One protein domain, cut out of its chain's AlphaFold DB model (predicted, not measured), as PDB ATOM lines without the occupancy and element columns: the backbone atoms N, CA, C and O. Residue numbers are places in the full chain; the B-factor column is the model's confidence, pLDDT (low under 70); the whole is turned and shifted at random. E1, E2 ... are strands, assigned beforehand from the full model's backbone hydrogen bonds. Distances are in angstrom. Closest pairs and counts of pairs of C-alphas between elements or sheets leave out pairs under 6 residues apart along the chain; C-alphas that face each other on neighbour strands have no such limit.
ATOM      1  N   GLU A   2     -40.732 -20.956  43.519       88.75
ATOM      2  CA  GLU A   2     -39.353 -21.245  43.116       88.75
ATOM      3  C   GLU A   2     -39.358 -22.388  42.100       88.75
ATOM      4  O   GLU A   2     -40.162 -23.316  42.219       88.75
ATOM      5  N   VAL A   3     -38.500 -22.294  41.085       91.81
ATOM      6  CA  VAL A   3     -38.376 -23.302  40.024       91.81
ATOM      7  C   VAL A   3     -36.905 -23.509  39.703       91.81
ATOM      8  O   VAL A   3     -36.184 -22.552  39.409       91.81
ATOM      9  N   ALA A   4     -36.471 -24.763  39.743       92.62
ATOM     10  CA  ALA A   4     -35.131 -25.188  39.371       92.62
ATOM     11  C   ALA A   4     -35.196 -26.390  38.428       92.62
ATOM     12  O   ALA A   4     -36.134 -27.181  38.473       92.62
ATOM     13  N   VAL A   5     -34.190 -26.525  37.573       91.50
ATOM     14  CA  VAL A   5     -34.034 -27.655  36.659       91.50
ATOM     15  C   VAL A   5     -32.737 -28.366  37.001       91.50
ATOM     16  O   VAL A   5     -31.689 -27.729  37.082       91.50
ATOM     17  N   SER A   6     -32.807 -29.675  37.216       90.69
ATOM     18  CA  SER A   6     -31.691 -30.489  37.698       90.69
ATOM     19  C   SER A   6     -31.549 -31.775  36.880       90.69
ATOM     20  O   SER A   6     -32.558 -32.303  36.406       90.69
ATOM     21  N   PRO A   7     -30.327 -32.311  36.703       88.06
ATOM     22  CA  PRO A   7     -30.133 -33.663  36.178       88.06
ATOM     23  C   PRO A   7     -30.547 -34.757  37.181       88.06
ATOM     24  O   PRO A   7     -30.742 -35.904  36.783       88.06
ATOM     25  N   ASP A   8     -30.684 -34.419  38.467       87.25
ATOM     26  CA  ASP A   8     -31.071 -35.350  39.528       87.25
ATOM     27  C   ASP A   8     -32.598 -35.296  39.785       87.25
ATOM     28  O   ASP A   8     -33.152 -34.198  39.940       87.25
ATOM     29  N   PRO A   9     -33.300 -36.449  39.813       89.75
ATOM     30  CA  PRO A   9     -34.736 -36.511  40.098       89.75
ATOM     31  C   PRO A   9     -35.115 -36.132  41.532       89.75
ATOM     32  O   PRO A   9     -36.243 -35.697  41.759       89.75
ATOM     33  N   ASP A  10     -34.213 -36.311  42.495       90.00
ATOM     34  CA  ASP A  10     -34.496 -36.156  43.920       90.00
ATOM     35  C   ASP A  10     -33.893 -34.871  44.506       90.00
ATOM     36  O   ASP A  10     -34.404 -34.367  45.510       90.00
ATOM     37  N   ASP A  11     -32.859 -34.311  43.870       90.00
ATOM     38  CA  ASP A  11     -32.185 -33.088  44.318       90.00
ATOM     39  C   ASP A  11     -32.273 -31.934  43.298       90.00
ATOM     40  O   ASP A  11     -31.653 -31.940  42.231       90.00
ATOM     41  N   ALA A  12     -33.001 -30.879  43.671       91.00
ATOM     42  CA  ALA A  12     -33.143 -29.645  42.895       91.00
ATOM     43  C   ALA A  12     -31.840 -28.825  42.790       91.00
ATOM     44  O   ALA A  12     -31.695 -27.990  41.891       91.00
ATOM     45  N   HIS A  13     -30.894 -29.039  43.705       91.75
ATOM     46  CA  HIS A  13     -29.644 -28.285  43.829       91.75
ATOM     47  C   HIS A  13     -28.402 -29.126  43.509       91.75
ATOM     48  O   HIS A  13     -27.283 -28.719  43.833       91.75
ATOM     49  N   ALA A  14     -28.590 -30.268  42.842       89.88
ATOM     50  CA  ALA A  14     -27.495 -31.114  42.395       89.88
ATOM     51  C   ALA A  14     -26.527 -30.358  41.470       89.88
ATOM     52  O   ALA A  14     -26.857 -29.350  40.841       89.88
ATOM     53  N   VAL A  15     -25.300 -30.866  41.356       88.12
ATOM     54  CA  VAL A  15     -24.259 -30.229  40.540       88.12
ATOM     55  C   VAL A  15     -24.713 -30.102  39.084       88.12
ATOM     56  O   VAL A  15     -25.077 -31.082  38.437       88.12
ATOM     57  N   GLY A  16     -24.646 -28.876  38.563       85.44
ATOM     58  CA  GLY A  16     -25.102 -28.540  37.216       85.44
ATOM     59  C   GLY A  16     -26.571 -28.124  37.137       85.44
ATOM     60  O   GLY A  16     -27.021 -27.815  36.039       85.44
ATOM     61  N   SER A  17     -27.308 -28.082  38.251       89.75
ATOM     62  CA  SER A  17     -28.673 -27.559  38.255       89.75
ATOM     63  C   SER A  17     -28.719 -26.048  38.014       89.75
ATOM     64  O   SER A  17     -27.762 -25.305  38.253       89.75
ATOM     65  N   VAL A  18     -29.861 -25.590  37.510       90.94
ATOM     66  CA  VAL A  18     -30.113 -24.197  37.146       90.94
ATOM     67  C   VAL A  18     -31.381 -23.714  37.839       90.94
ATOM     68  O   VAL A  18     -32.447 -24.307  37.688       90.94
ATOM     69  N   SER A  19     -31.282 -22.611  38.584       92.38
ATOM     70  CA  SER A  19     -32.441 -21.949  39.189       92.38
ATOM     71  C   SER A  19     -33.023 -20.925  38.219       92.38
ATOM     72  O   SER A  19     -32.396 -19.904  37.924       92.38
ATOM     73  N   LEU A  20     -34.227 -21.223  37.728       91.88
ATOM     74  CA  LEU A  20     -34.969 -20.394  36.782       91.88
ATOM     75  C   LEU A  20     -35.714 -19.263  37.500       91.88
ATOM     76  O   LEU A  20     -35.725 -18.121  37.041       91.88
ATOM     77  N   VAL A  21     -36.329 -19.577  38.643       91.31
ATOM     78  CA  VAL A  21     -37.101 -18.627  39.452       91.31
ATOM     79  C   VAL A  21     -36.722 -18.779  40.916       91.31
ATOM     80  O   VAL A  21     -36.792 -19.880  41.466       91.31
ATOM     81  N   ARG A  22     -36.395 -17.660  41.566       89.19
ATOM     82  CA  ARG A  22     -36.065 -17.586  42.991       89.19
ATOM     83  C   ARG A  22     -36.891 -16.493  43.655       89.19
ATOM     84  O   ARG A  22     -37.009 -15.396  43.121       89.19
ATOM     85  N   SER A  23     -37.501 -16.800  44.800       85.75
ATOM     86  CA  SER A  23     -38.344 -15.853  45.554       85.75
ATOM     87  C   SER A  23     -39.466 -15.197  44.726       85.75
ATOM     88  O   SER A  23     -39.897 -14.086  45.014       85.75
ATOM     89  N   GLY A  24     -39.975 -15.892  43.702       84.81
ATOM     90  CA  GLY A  24     -41.005 -15.375  42.794       84.81
ATOM     91  C   GLY A  24     -40.493 -14.487  41.658       84.81
ATOM     92  O   GLY A  24     -41.302 -14.089  40.826       84.81
ATOM     93  N   CYS A  25     -39.185 -14.240  41.575       88.69
ATOM     94  CA  CYS A  25     -38.558 -13.526  40.468       88.69
ATOM     95  C   CYS A  25     -37.825 -14.482  39.534       88.69
ATOM     96  O   CYS A  25     -37.140 -15.409  39.969       88.69
ATOM     97  N   ARG A  26     -37.929 -14.211  38.237       89.94
ATOM     98  CA  ARG A  26     -37.059 -14.782  37.213       89.94
ATOM     99  C   ARG A  26     -35.600 -14.437  37.509       89.94
ATOM    100  O   ARG A  26     -35.289 -13.306  37.872       89.94
ATOM    101  N   ASN A  27     -34.718 -15.399  37.267       89.75
ATOM    102  CA  ASN A  27     -33.283 -15.174  37.210       89.75
ATOM    103  C   ASN A  27     -32.871 -14.470  35.894       89.75
ATOM    104  O   ASN A  27     -33.075 -15.015  34.805       89.75
ATOM    105  N   SER A  28     -32.291 -13.270  35.999       86.44
ATOM    106  CA  SER A  28     -31.883 -12.412  34.870       86.44
ATOM    107  C   SER A  28     -30.882 -13.078  33.923       86.44
ATOM    108  O   SER A  28     -30.906 -12.829  32.714       86.44
ATOM    109  N   ASP A  29     -30.042 -13.967  34.455       87.38
ATOM    110  CA  ASP A  29     -28.966 -14.628  33.710       87.38
ATOM    111  C   ASP A  29     -29.505 -15.571  32.624       87.38
ATOM    112  O   ASP A  29     -28.830 -15.854  31.637       87.38
ATOM    113  N   PHE A  30     -30.758 -16.012  32.775       89.06
ATOM    114  CA  PHE A  30     -31.451 -16.909  31.851       89.06
ATOM    115  C   PHE A  30     -32.584 -16.202  31.100       89.06
ATOM    116  O   PHE A  30     -33.552 -16.837  30.688       89.06
ATOM    117  N   SER A  31     -32.477 -14.885  30.901       85.75
ATOM    118  CA  SER A  31     -33.490 -14.062  30.218       85.75
ATOM    119  C   SER A  31     -33.794 -14.481  28.774       85.75
ATOM    120  O   SER A  31     -34.903 -14.238  28.301       85.75
ATOM    121  N   SER A  32     -32.853 -15.133  28.085       85.88
ATOM    122  CA  SER A  32     -33.080 -15.716  26.756       85.88
ATOM    123  C   SER A  32     -33.977 -16.954  26.790       85.88
ATOM    124  O   SER A  32     -34.701 -17.197  25.835       85.88
ATOM    125  N   ILE A  33     -33.942 -17.712  27.887       87.25
ATOM    126  CA  ILE A  33     -34.684 -18.966  28.066       87.25
ATOM    127  C   ILE A  33     -36.028 -18.694  28.747       87.25
ATOM    128  O   ILE A  33     -37.038 -19.308  28.420       87.25
ATOM    129  N   ILE A  34     -36.057 -17.761  29.698       90.44
ATOM    130  CA  ILE A  34     -37.247 -17.377  30.451       90.44
ATOM    131  C   ILE A  34     -37.589 -15.940  30.046       90.44
ATOM    132  O   ILE A  34     -37.095 -14.996  30.656       90.44
ATOM    133  N   PRO A  35     -38.403 -15.701  29.013       85.19
ATOM    134  CA  PRO A  35     -38.595 -14.351  28.480       85.19
ATOM    135  C   PRO A  35     -39.397 -13.428  29.410       85.19
ATOM    136  O   PRO A  35     -39.224 -12.209  29.361       85.19
ATOM    137  N   HIS A  36     -40.241 -13.983  30.283       87.12
ATOM    138  CA  HIS A  36     -41.176 -13.220  31.111       87.12
ATOM    139  C   HIS A  36     -41.073 -13.576  32.597       87.12
ATOM    140  O   HIS A  36     -40.703 -14.689  32.969       87.12
ATOM    141  N   GLN A  37     -41.430 -12.617  33.455       88.56
ATOM    142  CA  GLN A  37     -41.617 -12.869  34.884       88.56
ATOM    143  C   GLN A  37     -42.815 -13.805  35.114       88.56
ATOM    144  O   GLN A  37     -43.769 -13.754  34.331       88.56
ATOM    145  N   PRO A  38     -42.818 -14.600  36.203       88.75
ATOM    146  CA  PRO A  38     -43.987 -15.371  36.599       88.75
ATOM    147  C   PRO A  38     -45.219 -14.467  36.706       88.75
ATOM    148  O   PRO A  38     -45.221 -13.476  37.441       88.75
ATOM    149  N   ALA A  39     -46.268 -14.792  35.956       84.75
ATOM    150  CA  ALA A  39     -47.445 -13.945  35.828       84.75
ATOM    151  C   ALA A  39     -48.661 -14.577  36.503       84.75
ATOM    152  O   ALA A  39     -48.891 -15.785  36.445       84.75
ATOM    153  N   LYS A  40     -49.484 -13.725  37.116       81.50
ATOM    154  CA  LYS A  40     -50.775 -14.098  37.693       81.50
ATOM    155  C   LYS A  40     -51.879 -13.356  36.952       81.50
ATOM    156  O   LYS A  40     -51.917 -12.125  36.964       81.50
ATOM    157  N   TYR A  41     -52.779 -14.086  36.301       80.19
ATOM    158  CA  TYR A  41     -53.898 -13.471  35.585       80.19
ATOM    159  C   TYR A  41     -55.020 -13.083  36.552       80.19
ATOM    160  O   TYR A  41     -55.320 -13.806  37.500       80.19
ATOM    161  N   ARG A  42     -55.683 -11.945  36.297       75.75
ATOM    162  CA  ARG A  42     -56.771 -11.437  37.161       75.75
ATOM    163  C   ARG A  42     -57.951 -12.405  37.253       75.75
ATOM    164  O   ARG A  42     -58.585 -12.494  38.297       75.75
ATOM    165  N   GLU A  43     -58.225 -13.121  36.168       79.44
ATOM    166  CA  GLU A  43     -59.331 -14.077  36.076       79.44
ATOM    167  C   GLU A  43     -59.017 -15.399  36.793       79.44
ATOM    168  O   GLU A  43     -59.924 -16.059  37.296       79.44
ATOM    169  N   ARG A  44     -57.732 -15.763  36.909       75.81
ATOM    170  CA  ARG A  44     -57.267 -17.023  37.509       75.81
ATOM    171  C   ARG A  44     -56.324 -16.753  38.671       75.81
ATOM    172  O   ARG A  44     -55.110 -16.891  38.587       75.81
ATOM    173  N   HIS A  45     -56.915 -16.362  39.791       73.62
ATOM    174  CA  HIS A  45     -56.203 -15.975  41.008       73.62
ATOM    175  C   HIS A  45     -55.541 -17.145  41.761       73.62
ATOM    176  O   HIS A  45     -54.788 -16.897  42.702       73.62
ATOM    177  N   ASN A  46     -55.783 -18.389  41.354       75.81
ATOM    178  CA  ASN A  46     -55.183 -19.582  41.963       75.81
ATOM    179  C   ASN A  46     -54.081 -20.197  41.092       75.81
ATOM    180  O   ASN A  46     -53.502 -21.211  41.465       75.81
ATOM    181  N   GLU A  47     -53.786 -19.584  39.945       81.12
ATOM    182  CA  GLU A  47     -52.808 -20.079  38.984       81.12
ATOM    183  C   GLU A  47     -51.676 -19.061  38.828       81.12
ATOM    184  O   GLU A  47     -51.893 -17.844  38.829       81.12
ATOM    185  N   VAL A  48     -50.457 -19.575  38.701       82.56
ATOM    186  CA  VAL A  48     -49.265 -18.794  38.379       82.56
ATOM    187  C   VAL A  48     -48.641 -19.425  37.149       82.56
ATOM    188  O   VAL A  48     -48.429 -20.635  37.113       82.56
ATOM    189  N   PHE A  49     -48.373 -18.599  36.147       87.69
ATOM    190  CA  PHE A  49     -47.854 -19.023  34.859       87.69
ATOM    191  C   PHE A  49     -46.375 -18.680  34.767       87.69
ATOM    192  O   PHE A  49     -45.972 -17.555  35.070       87.69
ATOM    193  N   LEU A  50     -45.582 -19.661  34.347       89.69
ATOM    194  CA  LEU A  50     -44.175 -19.508  34.022       89.69
ATOM    195  C   LEU A  50     -43.935 -20.201  32.687       89.69
ATOM    196  O   LEU A  50     -44.044 -21.423  32.601       89.69
ATOM    197  N   ASP A  51     -43.554 -19.410  31.693       89.88
ATOM    198  CA  ASP A  51     -43.195 -19.907  30.374       89.88
ATOM    199  C   ASP A  51     -41.676 -19.842  30.225       89.88
ATOM    200  O   ASP A  51     -41.050 -18.822  30.534       89.88
ATOM    201  N   PHE A  52     -41.081 -20.930  29.750       90.06
ATOM    202  CA  PHE A  52     -39.661 -21.002  29.441       90.06
ATOM    203  C   PHE A  52     -39.435 -21.896  28.222       90.06
ATOM    204  O   PHE A  52     -40.217 -22.805  27.942       90.06
ATOM    205  N   GLU A  53     -38.375 -21.611  27.476       87.75
ATOM    206  CA  GLU A  53     -37.952 -22.412  26.334       87.75
ATOM    207  C   GLU A  53     -37.267 -23.696  26.812       87.75
ATOM    208  O   GLU A  53     -36.559 -23.694  27.818       87.75
ATOM    209  N   ALA A  54     -37.467 -24.806  26.102       84.88
ATOM    210  CA  ALA A  54     -36.758 -26.041  26.405       84.88
ATOM    211  C   ALA A  54     -35.255 -25.874  26.126       84.88
ATOM    212  O   ALA A  54     -34.859 -25.365  25.080       84.88
ATOM    213  N   PHE A  55     -34.411 -26.334  27.047       86.06
ATOM    214  CA  PHE A  55     -32.958 -26.227  26.931       86.06
ATOM    215  C   PHE A  55     -32.267 -27.504  27.406       86.06
ATOM    216  O   PHE A  55     -32.855 -28.335  28.097       86.06
ATOM    217  N   LEU A  56     -30.993 -27.645  27.045       81.69
ATOM    218  CA  LEU A  56     -30.114 -28.717  27.503       81.69
ATOM    219  C   LEU A  56     -28.986 -28.120  28.346       81.69
ATOM    220  O   LEU A  56     -28.413 -27.091  27.987       81.69
ATOM    221  N   LEU A  57     -28.652 -28.769  29.461       77.50
ATOM    222  CA  LEU A  57     -27.481 -28.399  30.263       77.50
ATOM    223  C   LEU A  57     -26.206 -28.948  29.612       77.50
ATOM    224  O   LEU A  57     -26.212 -30.029  29.037       77.50
ATOM    225  N   SER A  58     -25.081 -28.249  29.730       70.19
ATOM    226  CA  SER A  58     -23.809 -28.672  29.118       70.19
ATOM    227  C   SER A  58     -23.219 -29.960  29.713       70.19
ATOM    228  O   SER A  58     -22.419 -30.626  29.062       70.19
ATOM    229  N   SER A  59     -23.613 -30.333  30.933       67.00
ATOM    230  CA  SER A  59     -23.206 -31.576  31.606       67.00
ATOM    231  C   SER A  59     -23.970 -32.821  31.131       67.00
ATOM    232  O   SER A  59     -23.667 -33.935  31.560       67.00
ATOM    233  N   MET A  60     -24.962 -32.645  30.263       66.38
ATOM    234  CA  MET A  60     -25.896 -33.680  29.828       66.38
ATOM    235  C   MET A  60     -25.333 -34.463  28.633       66.38
ATOM    236  O   MET A  60     -24.745 -33.893  27.717       66.38
ATOM    237  N   ARG A  61     -25.512 -35.790  28.635       66.81
ATOM    238  CA  ARG A  61     -25.213 -36.659  27.479       66.81
ATOM    239  C   ARG A  61     -26.421 -36.705  26.538       66.81
ATOM    240  O   ARG A  61     -27.532 -36.382  26.931       66.81
ATOM    241  N   GLU A  62     -26.246 -37.210  25.320       60.59
ATOM    242  CA  GLU A  62     -27.284 -37.302  24.268       60.59
ATOM    243  C   GLU A  62     -28.584 -38.062  24.657       60.59
ATOM    244  O   GLU A  62     -29.510 -38.131  23.858       60.59
ATOM    245  N   ARG A  63     -28.693 -38.635  25.868       59.06
ATOM    246  CA  ARG A  63     -29.894 -39.327  26.390       59.06
ATOM    247  C   ARG A  63     -30.248 -38.981  27.840       59.06
ATOM    248  O   ARG A  63     -30.832 -39.803  28.541       59.06
ATOM    249  N   SER A  64     -29.832 -37.827  28.346       71.62
ATOM    250  CA  SER A  64     -30.119 -37.466  29.740       71.62
ATOM    251  C   SER A  64     -31.439 -36.719  29.894       71.62
ATOM    252  O   SER A  64     -31.809 -35.895  29.061       71.62
ATOM    253  N   THR A  65     -32.132 -37.019  30.986       82.44
ATOM    254  CA  THR A  65     -33.406 -36.416  31.373       82.44
ATOM    255  C   THR A  65     -33.169 -35.212  32.278       82.44
ATOM    256  O   THR A  65     -32.283 -35.239  33.131       82.44
ATOM    257  N   LEU A  66     -33.959 -34.153  32.091       87.12
ATOM    258  CA  LEU A  66     -34.008 -33.019  33.012       87.12
ATOM    259  C   LEU A  66     -35.244 -33.127  33.888       87.12
ATOM    260  O   LEU A  66     -36.336 -33.419  33.404       87.12
ATOM    261  N   TRP A  67     -35.061 -32.827  35.165       89.00
ATOM    262  CA  TRP A  67     -36.116 -32.819  36.159       89.00
ATOM    263  C   TRP A  67     -36.428 -31.386  36.553       89.00
ATOM    264  O   TRP A  67     -35.536 -30.620  36.921       89.00
ATOM    265  N   ILE A  68     -37.705 -31.022  36.458       92.19
ATOM    266  CA  ILE A  68     -38.195 -29.707  36.863       92.19
ATOM    267  C   ILE A  68     -38.677 -29.817  38.303       92.19
ATOM    268  O   ILE A  68     -39.684 -30.456  38.603       92.19
ATOM    269  N   HIS A  69     -37.965 -29.146  39.194       92.69
ATOM    270  CA  HIS A  69     -38.296 -29.042  40.601       92.69
ATOM    271  C   HIS A  69     -39.043 -27.734  40.831       92.69
ATOM    272  O   HIS A  69     -38.485 -26.649  40.659       92.69
ATOM    273  N   SER A  70     -40.317 -27.831  41.209       91.00
ATOM    274  CA  SER A  70     -41.143 -26.667  41.529       91.00
ATOM    275  C   SER A  70     -41.505 -26.649  43.010       91.00
ATOM    276  O   SER A  70     -41.971 -27.638  43.577       91.00
ATOM    277  N   GLN A  71     -41.289 -25.500  43.649       86.50
ATOM    278  CA  GLN A  71     -41.693 -25.257  45.024       86.50
ATOM    279  C   GLN A  71     -42.711 -24.118  45.061       86.50
ATOM    280  O   GLN A  71     -42.427 -22.948  44.770       86.50
ATOM    281  N   ILE A  72     -43.932 -24.473  45.447       83.56
ATOM    282  CA  ILE A  72     -45.042 -23.538  45.596       83.56
ATOM    283  C   ILE A  72     -45.178 -23.218  47.082       83.56
ATOM    284  O   ILE A  72     -45.376 -24.109  47.905       83.56
ATOM    285  N   LYS A  73     -45.051 -21.934  47.424       76.94
ATOM    286  CA  LYS A  73     -45.306 -21.429  48.775       76.94
ATOM    287  C   LYS A  73     -46.760 -20.975  48.826       76.94
ATOM    288  O   LYS A  73     -47.168 -20.163  47.997       76.94
ATOM    289  N   ALA A  74     -47.524 -21.535  49.754       78.81
ATOM    290  CA  ALA A  74     -48.864 -21.066  50.070       78.81
ATOM    291  C   ALA A  74     -48.768 -20.001  51.162       78.81
ATOM    292  O   ALA A  74     -47.960 -20.125  52.082       78.81
ATOM    293  N   CYS A  75     -49.601 -18.975  51.056       73.00
ATOM    294  CA  CYS A  75     -49.635 -17.863  51.994       73.00
ATOM    295  C   CYS A  75     -51.040 -17.680  52.540       73.00
ATOM    296  O   CYS A  75     -52.011 -18.005  51.854       73.00
ATOM    297  N   MET A  76     -51.132 -17.180  53.772       77.38
ATOM    298  CA  MET A  76     -52.416 -16.861  54.390       77.38
ATOM    299  C   MET A  76     -52.934 -15.531  53.855       77.38
ATOM    300  O   MET A  76     -54.077 -15.467  53.406       77.38
ATOM    301  N   ASP A  77     -52.063 -14.520  53.799       76.62
ATOM    302  CA  ASP A  77     -52.367 -13.226  53.210       76.62
ATOM    303  C   ASP A  77     -51.617 -13.023  51.882       76.62
ATOM    304  O   ASP A  77     -50.504 -13.525  51.687       76.62
ATOM    305  N   PRO A  78     -52.186 -12.259  50.928       70.31
ATOM    306  CA  PRO A  78     -51.533 -12.000  49.645       70.31
ATOM    307  C   PRO A  78     -50.201 -11.245  49.788       70.31
ATOM    308  O   PRO A  78     -49.374 -11.320  48.880       70.31
ATOM    309  N   GLY A  79     -49.991 -10.541  50.907       77.19
ATOM    310  CA  GLY A  79     -48.732  -9.867  51.230       77.19
ATOM    311  C   GLY A  79     -47.586 -10.831  51.548       77.19
ATOM    312  O   GLY A  79     -46.460 -10.566  51.142       77.19
ATOM    313  N   ASP A  80     -47.858 -11.984  52.171       75.88
ATOM    314  CA  ASP A  80     -46.800 -12.935  52.566       75.88
ATOM    315  C   ASP A  80     -46.178 -13.645  51.352       75.88
ATOM    316  O   ASP A  80     -45.056 -14.145  51.402       75.88
ATOM    317  N   CYS A  81     -46.929 -13.700  50.247       75.62
ATOM    318  CA  CYS A  81     -46.512 -14.299  48.979       75.62
ATOM    319  C   CYS A  81     -46.071 -13.259  47.952       75.62
ATOM    320  O   CYS A  81     -45.842 -13.615  46.790       75.62
ATOM    321  N   GLN A  82     -45.996 -11.985  48.339       78.00
ATOM    322  CA  GLN A  82     -45.527 -10.957  47.434       78.00
ATOM    323  C   GLN A  82     -44.060 -11.249  47.088       78.00
ATOM    324  O   GLN A  82     -43.259 -11.480  47.996       78.00
ATOM    325  N   PRO A  83     -43.699 -11.314  45.792       77.12
ATOM    326  CA  PRO A  83     -42.317 -11.552  45.418       77.12
ATOM    327  C   PRO A  83     -41.437 -10.422  45.948       77.12
ATOM    328  O   PRO A  83     -41.875  -9.272  46.075       77.12
ATOM    329  N   GLU A  84     -40.182 -10.758  46.222       72.44
ATOM    330  CA  GLU A  84     -39.153  -9.753  46.467       72.44
ATOM    331  C   GLU A  84     -39.043  -8.858  45.218       72.44
ATOM    332  O   GLU A  84     -39.337  -9.299  44.110       72.44
ATOM    333  N   TYR A  85     -38.726  -7.575  45.370       77.94
ATOM    334  CA  TYR A  85     -38.749  -6.624  44.254       77.94
ATOM    335  C   TYR A  85     -37.881  -7.108  43.070       77.94
ATOM    336  O   TYR A  85     -36.653  -7.126  43.159       77.94
ATOM    337  N   CYS A  86     -38.514  -7.498  41.955       80.12
ATOM    338  CA  CYS A  86     -37.809  -8.017  40.782       80.12
ATOM    339  C   CYS A  86     -37.271  -6.863  39.917       80.12
ATOM    340  O   CYS A  86     -38.048  -6.103  39.333       80.12
ATOM    341  N   MET A  87     -35.946  -6.754  39.787       68.38
ATOM    342  CA  MET A  87     -35.276  -5.672  39.044       68.38
ATOM    343  C   MET A  87     -35.672  -5.613  37.554       68.38
ATOM    344  O   MET A  87     -35.881  -4.527  37.014       68.38
ATOM    345  N   ASP A  88     -35.881  -6.761  36.904       63.53
ATOM    346  CA  ASP A  88     -36.187  -6.847  35.463       63.53
ATOM    347  C   ASP A  88     -37.534  -6.224  35.064       63.53
ATOM    348  O   ASP A  88     -37.774  -5.952  33.891       63.53
ATOM    349  N   GLN A  89     -38.448  -6.001  36.014       56.28
ATOM    350  CA  GLN A  89     -39.720  -5.337  35.716       56.28
ATOM    351  C   GLN A  89     -39.543  -3.826  35.468       56.28
ATOM    352  O   GLN A  89     -40.462  -3.169  34.975       56.28
ATOM    353  N   TYR A  90     -38.361  -3.291  35.797       52.91
ATOM    354  CA  TYR A  90     -37.991  -1.885  35.669       52.91
ATOM    355  C   TYR A  90     -36.887  -1.611  34.645       52.91
ATOM    356  O   TYR A  90     -36.609  -0.436  34.392       52.91
ATOM    357  N   GLN A 131     -44.677 -26.378  55.771       43.12
ATOM    358  CA  GLN A 131     -45.213 -27.614  55.224       43.12
ATOM    359  C   GLN A 131     -45.129 -27.543  53.701       43.12
ATOM    360  O   GLN A 131     -45.887 -26.831  53.048       43.12
ATOM    361  N   TYR A 132     -44.176 -28.281  53.144       44.53
ATOM    362  CA  TYR A 132     -44.080 -28.518  51.715       44.53
ATOM    363  C   TYR A 132     -45.021 -29.667  51.357       44.53
ATOM    364  O   TYR A 132     -44.804 -30.808  51.767       44.53
ATOM    365  N   THR A 133     -46.066 -29.399  50.581       45.31
ATOM    366  CA  THR A 133     -46.825 -30.471  49.933       45.31
ATOM    367  C   THR A 133     -46.014 -30.945  48.730       45.31
ATOM    368  O   THR A 133     -45.989 -30.290  47.690       45.31
ATOM    369  N   LYS A 134     -45.292 -32.059  48.884       44.62
ATOM    370  CA  LYS A 134     -44.575 -32.713  47.783       44.62
ATOM    371  C   LYS A 134     -45.617 -33.266  46.807       44.62
ATOM    372  O   LYS A 134     -46.281 -34.254  47.116       44.62
ATOM    373  N   PHE A 135     -45.790 -32.619  45.658       47.69
ATOM    374  CA  PHE A 135     -46.594 -33.177  44.573       47.69
ATOM    375  C   PHE A 135     -45.918 -34.473  44.109       47.69
ATOM    376  O   PHE A 135     -44.754 -34.471  43.718       47.69
ATOM    377  N   LYS A 136     -46.624 -35.602  44.228       51.22
ATOM    378  CA  LYS A 136     -46.146 -36.947  43.858       51.22
ATOM    379  C   LYS A 136     -46.530 -37.292  42.413       51.22
ATOM    380  O   LYS A 136     -46.836 -38.438  42.100       51.22
ATOM    381  N   GLU A 137     -46.570 -36.281  41.558       52.38
ATOM    382  CA  GLU A 137     -46.913 -36.401  40.147       52.38
ATOM    383  C   GLU A 137     -45.697 -35.911  39.370       52.38
ATOM    384  O   GLU A 137     -45.503 -34.719  39.146       52.38
ATOM    385  N   ASN A 138     -44.805 -36.854  39.066       46.44
ATOM    386  CA  ASN A 138     -43.624 -36.608  38.254       46.44
ATOM    387  C   ASN A 138     -44.114 -36.289  36.844       46.44
ATOM    388  O   ASN A 138     -44.595 -37.184  36.146       46.44
ATOM    389  N   ILE A 139     -44.039 -35.026  36.435       57.19
ATOM    390  CA  ILE A 139     -44.391 -34.670  35.066       57.19
ATOM    391  C   ILE A 139     -43.206 -35.058  34.179       57.19
ATOM    392  O   ILE A 139     -42.187 -34.370  34.130       57.19
ATOM    393  N   GLU A 140     -43.319 -36.224  33.546       44.09
ATOM    394  CA  GLU A 140     -42.358 -36.735  32.574       44.09
ATOM    395  C   GLU A 140     -42.525 -35.967  31.259       44.09
ATOM    396  O   GLU A 140     -43.557 -36.058  30.595       44.09
ATOM    397  N   TYR A 141     -41.503 -35.203  30.879       50.78
ATOM    398  CA  TYR A 141     -41.434 -34.568  29.569       50.78
ATOM    399  C   TYR A 141     -40.308 -35.211  28.767       50.78
ATOM    400  O   TYR A 141     -39.130 -35.060  29.085       50.78
ATOM    401  N   THR A 142     -40.663 -35.925  27.702       46.94
ATOM    402  CA  THR A 142     -39.700 -36.415  26.715       46.94
ATOM    403  C   THR A 142     -39.483 -35.316  25.676       46.94
ATOM    404  O   THR A 142     -40.360 -35.037  24.859       46.94
ATOM    405  N   VAL A 143     -38.331 -34.648  25.722       42.53
ATOM    406  CA  VAL A 143     -37.960 -33.636  24.723       42.53
ATOM    407  C   VAL A 143     -37.378 -34.354  23.506       42.53
ATOM    408  O   VAL A 143     -36.328 -34.985  23.597       42.53
ATOM    409  N   LEU A 144     -38.078 -34.280  22.372       45.66
ATOM    410  CA  LEU A 144     -37.605 -34.769  21.075       45.66
ATOM    411  C   LEU A 144     -36.870 -33.634  20.358       45.66
ATOM    412  O   LEU A 144     -37.437 -32.559  20.152       45.66
ATOM    413  N   MET A 145     -35.616 -33.860  19.979       47.22
ATOM    414  CA  MET A 145     -34.802 -32.850  19.308       47.22
ATOM    415  C   MET A 145     -35.285 -32.637  17.860       47.22
ATOM    416  O   MET A 145     -35.493 -33.618  17.136       47.22
ATOM    417  N   PRO A 146     -35.412 -31.385  17.373       45.31
ATOM    418  CA  PRO A 146     -35.576 -31.091  15.950       45.31
ATOM    419  C   PRO A 146     -34.273 -31.433  15.209       45.31
ATOM    420  O   PRO A 146     -33.377 -30.618  15.027       45.31
ATOM    421  N   GLY A 147     -34.165 -32.706  14.860       48.28
ATOM    422  CA  GLY A 147     -32.999 -33.391  14.302       48.28
ATOM    423  C   GLY A 147     -33.273 -34.896  14.226       48.28
ATOM    424  O   GLY A 147     -32.886 -35.544  13.260       48.28
ATOM    425  N   ASP A 148     -34.101 -35.397  15.150       45.03
ATOM    426  CA  ASP A 148     -34.587 -36.781  15.191       45.03
ATOM    427  C   ASP A 148     -35.895 -36.990  14.410       45.03
ATOM    428  O   ASP A 148     -36.383 -38.115  14.310       45.03
ATOM    429  N   VAL A 149     -36.444 -35.938  13.783       47.84
ATOM    430  CA  VAL A 149     -37.596 -36.042  12.860       47.84
ATOM    431  C   VAL A 149     -37.235 -36.844  11.591       47.84
ATOM    432  O   VAL A 149     -38.113 -37.209  10.816       47.84
ATOM    433  N   TYR A 150     -35.952 -37.183  11.406       45.66
ATOM    434  CA  TYR A 150     -35.464 -38.123  10.391       45.66
ATOM    435  C   TYR A 150     -34.956 -39.451  10.972       45.66
ATOM    436  O   TYR A 150     -34.142 -40.128  10.350       45.66
TER     437      TYR A 150
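This is residues 2 to 90 and 131 to 150 of the 212 residues of a protein of Nesidiocoris tenuis (UniProt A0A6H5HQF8). This domain has little regular structure: a small antiparallel sheet of three short strands, with long loops spreading from it and residues 75 to 80 and 144 to 150 sticking out. The printed part has 109 residues, 15 of them in named strands E1, E2 and E3, and no named helix; the class is all strand, the sheet order E2 - E1 - E3. It is only just compact, close to loose, with a radius of gyration of the C-alphas of 15.5 A, and spans 50 by 33 by 29 A.

E1, residues 2 to 6, begins at C-alpha 2 (-39.353, -21.245, 43.116) and measures 13.2 A. E2 is residues 18 to 22, 10.6 A. E3, residues 67 to 71, 12.9 A, ends at C-alpha 71 (-41.693, -25.257, 45.024).

E1 and E2 form a hairpin, antiparallel at 176 degrees; N 5 and O 18 are within hydrogen-bond range at 2.8 A. E1 and E3 are antiparallel at 161 degrees, with N 4 and O 69 at 2.9 A. E2 and E3 are apart.

Both links are long, 11 and 44 residues. Residues 91 to 130 are not printed; C-alphas 90 and 131 are 33.1 A apart. The model's pLDDT is under 70 at residues 59 to 63, 87 to 90 and 131 to 150.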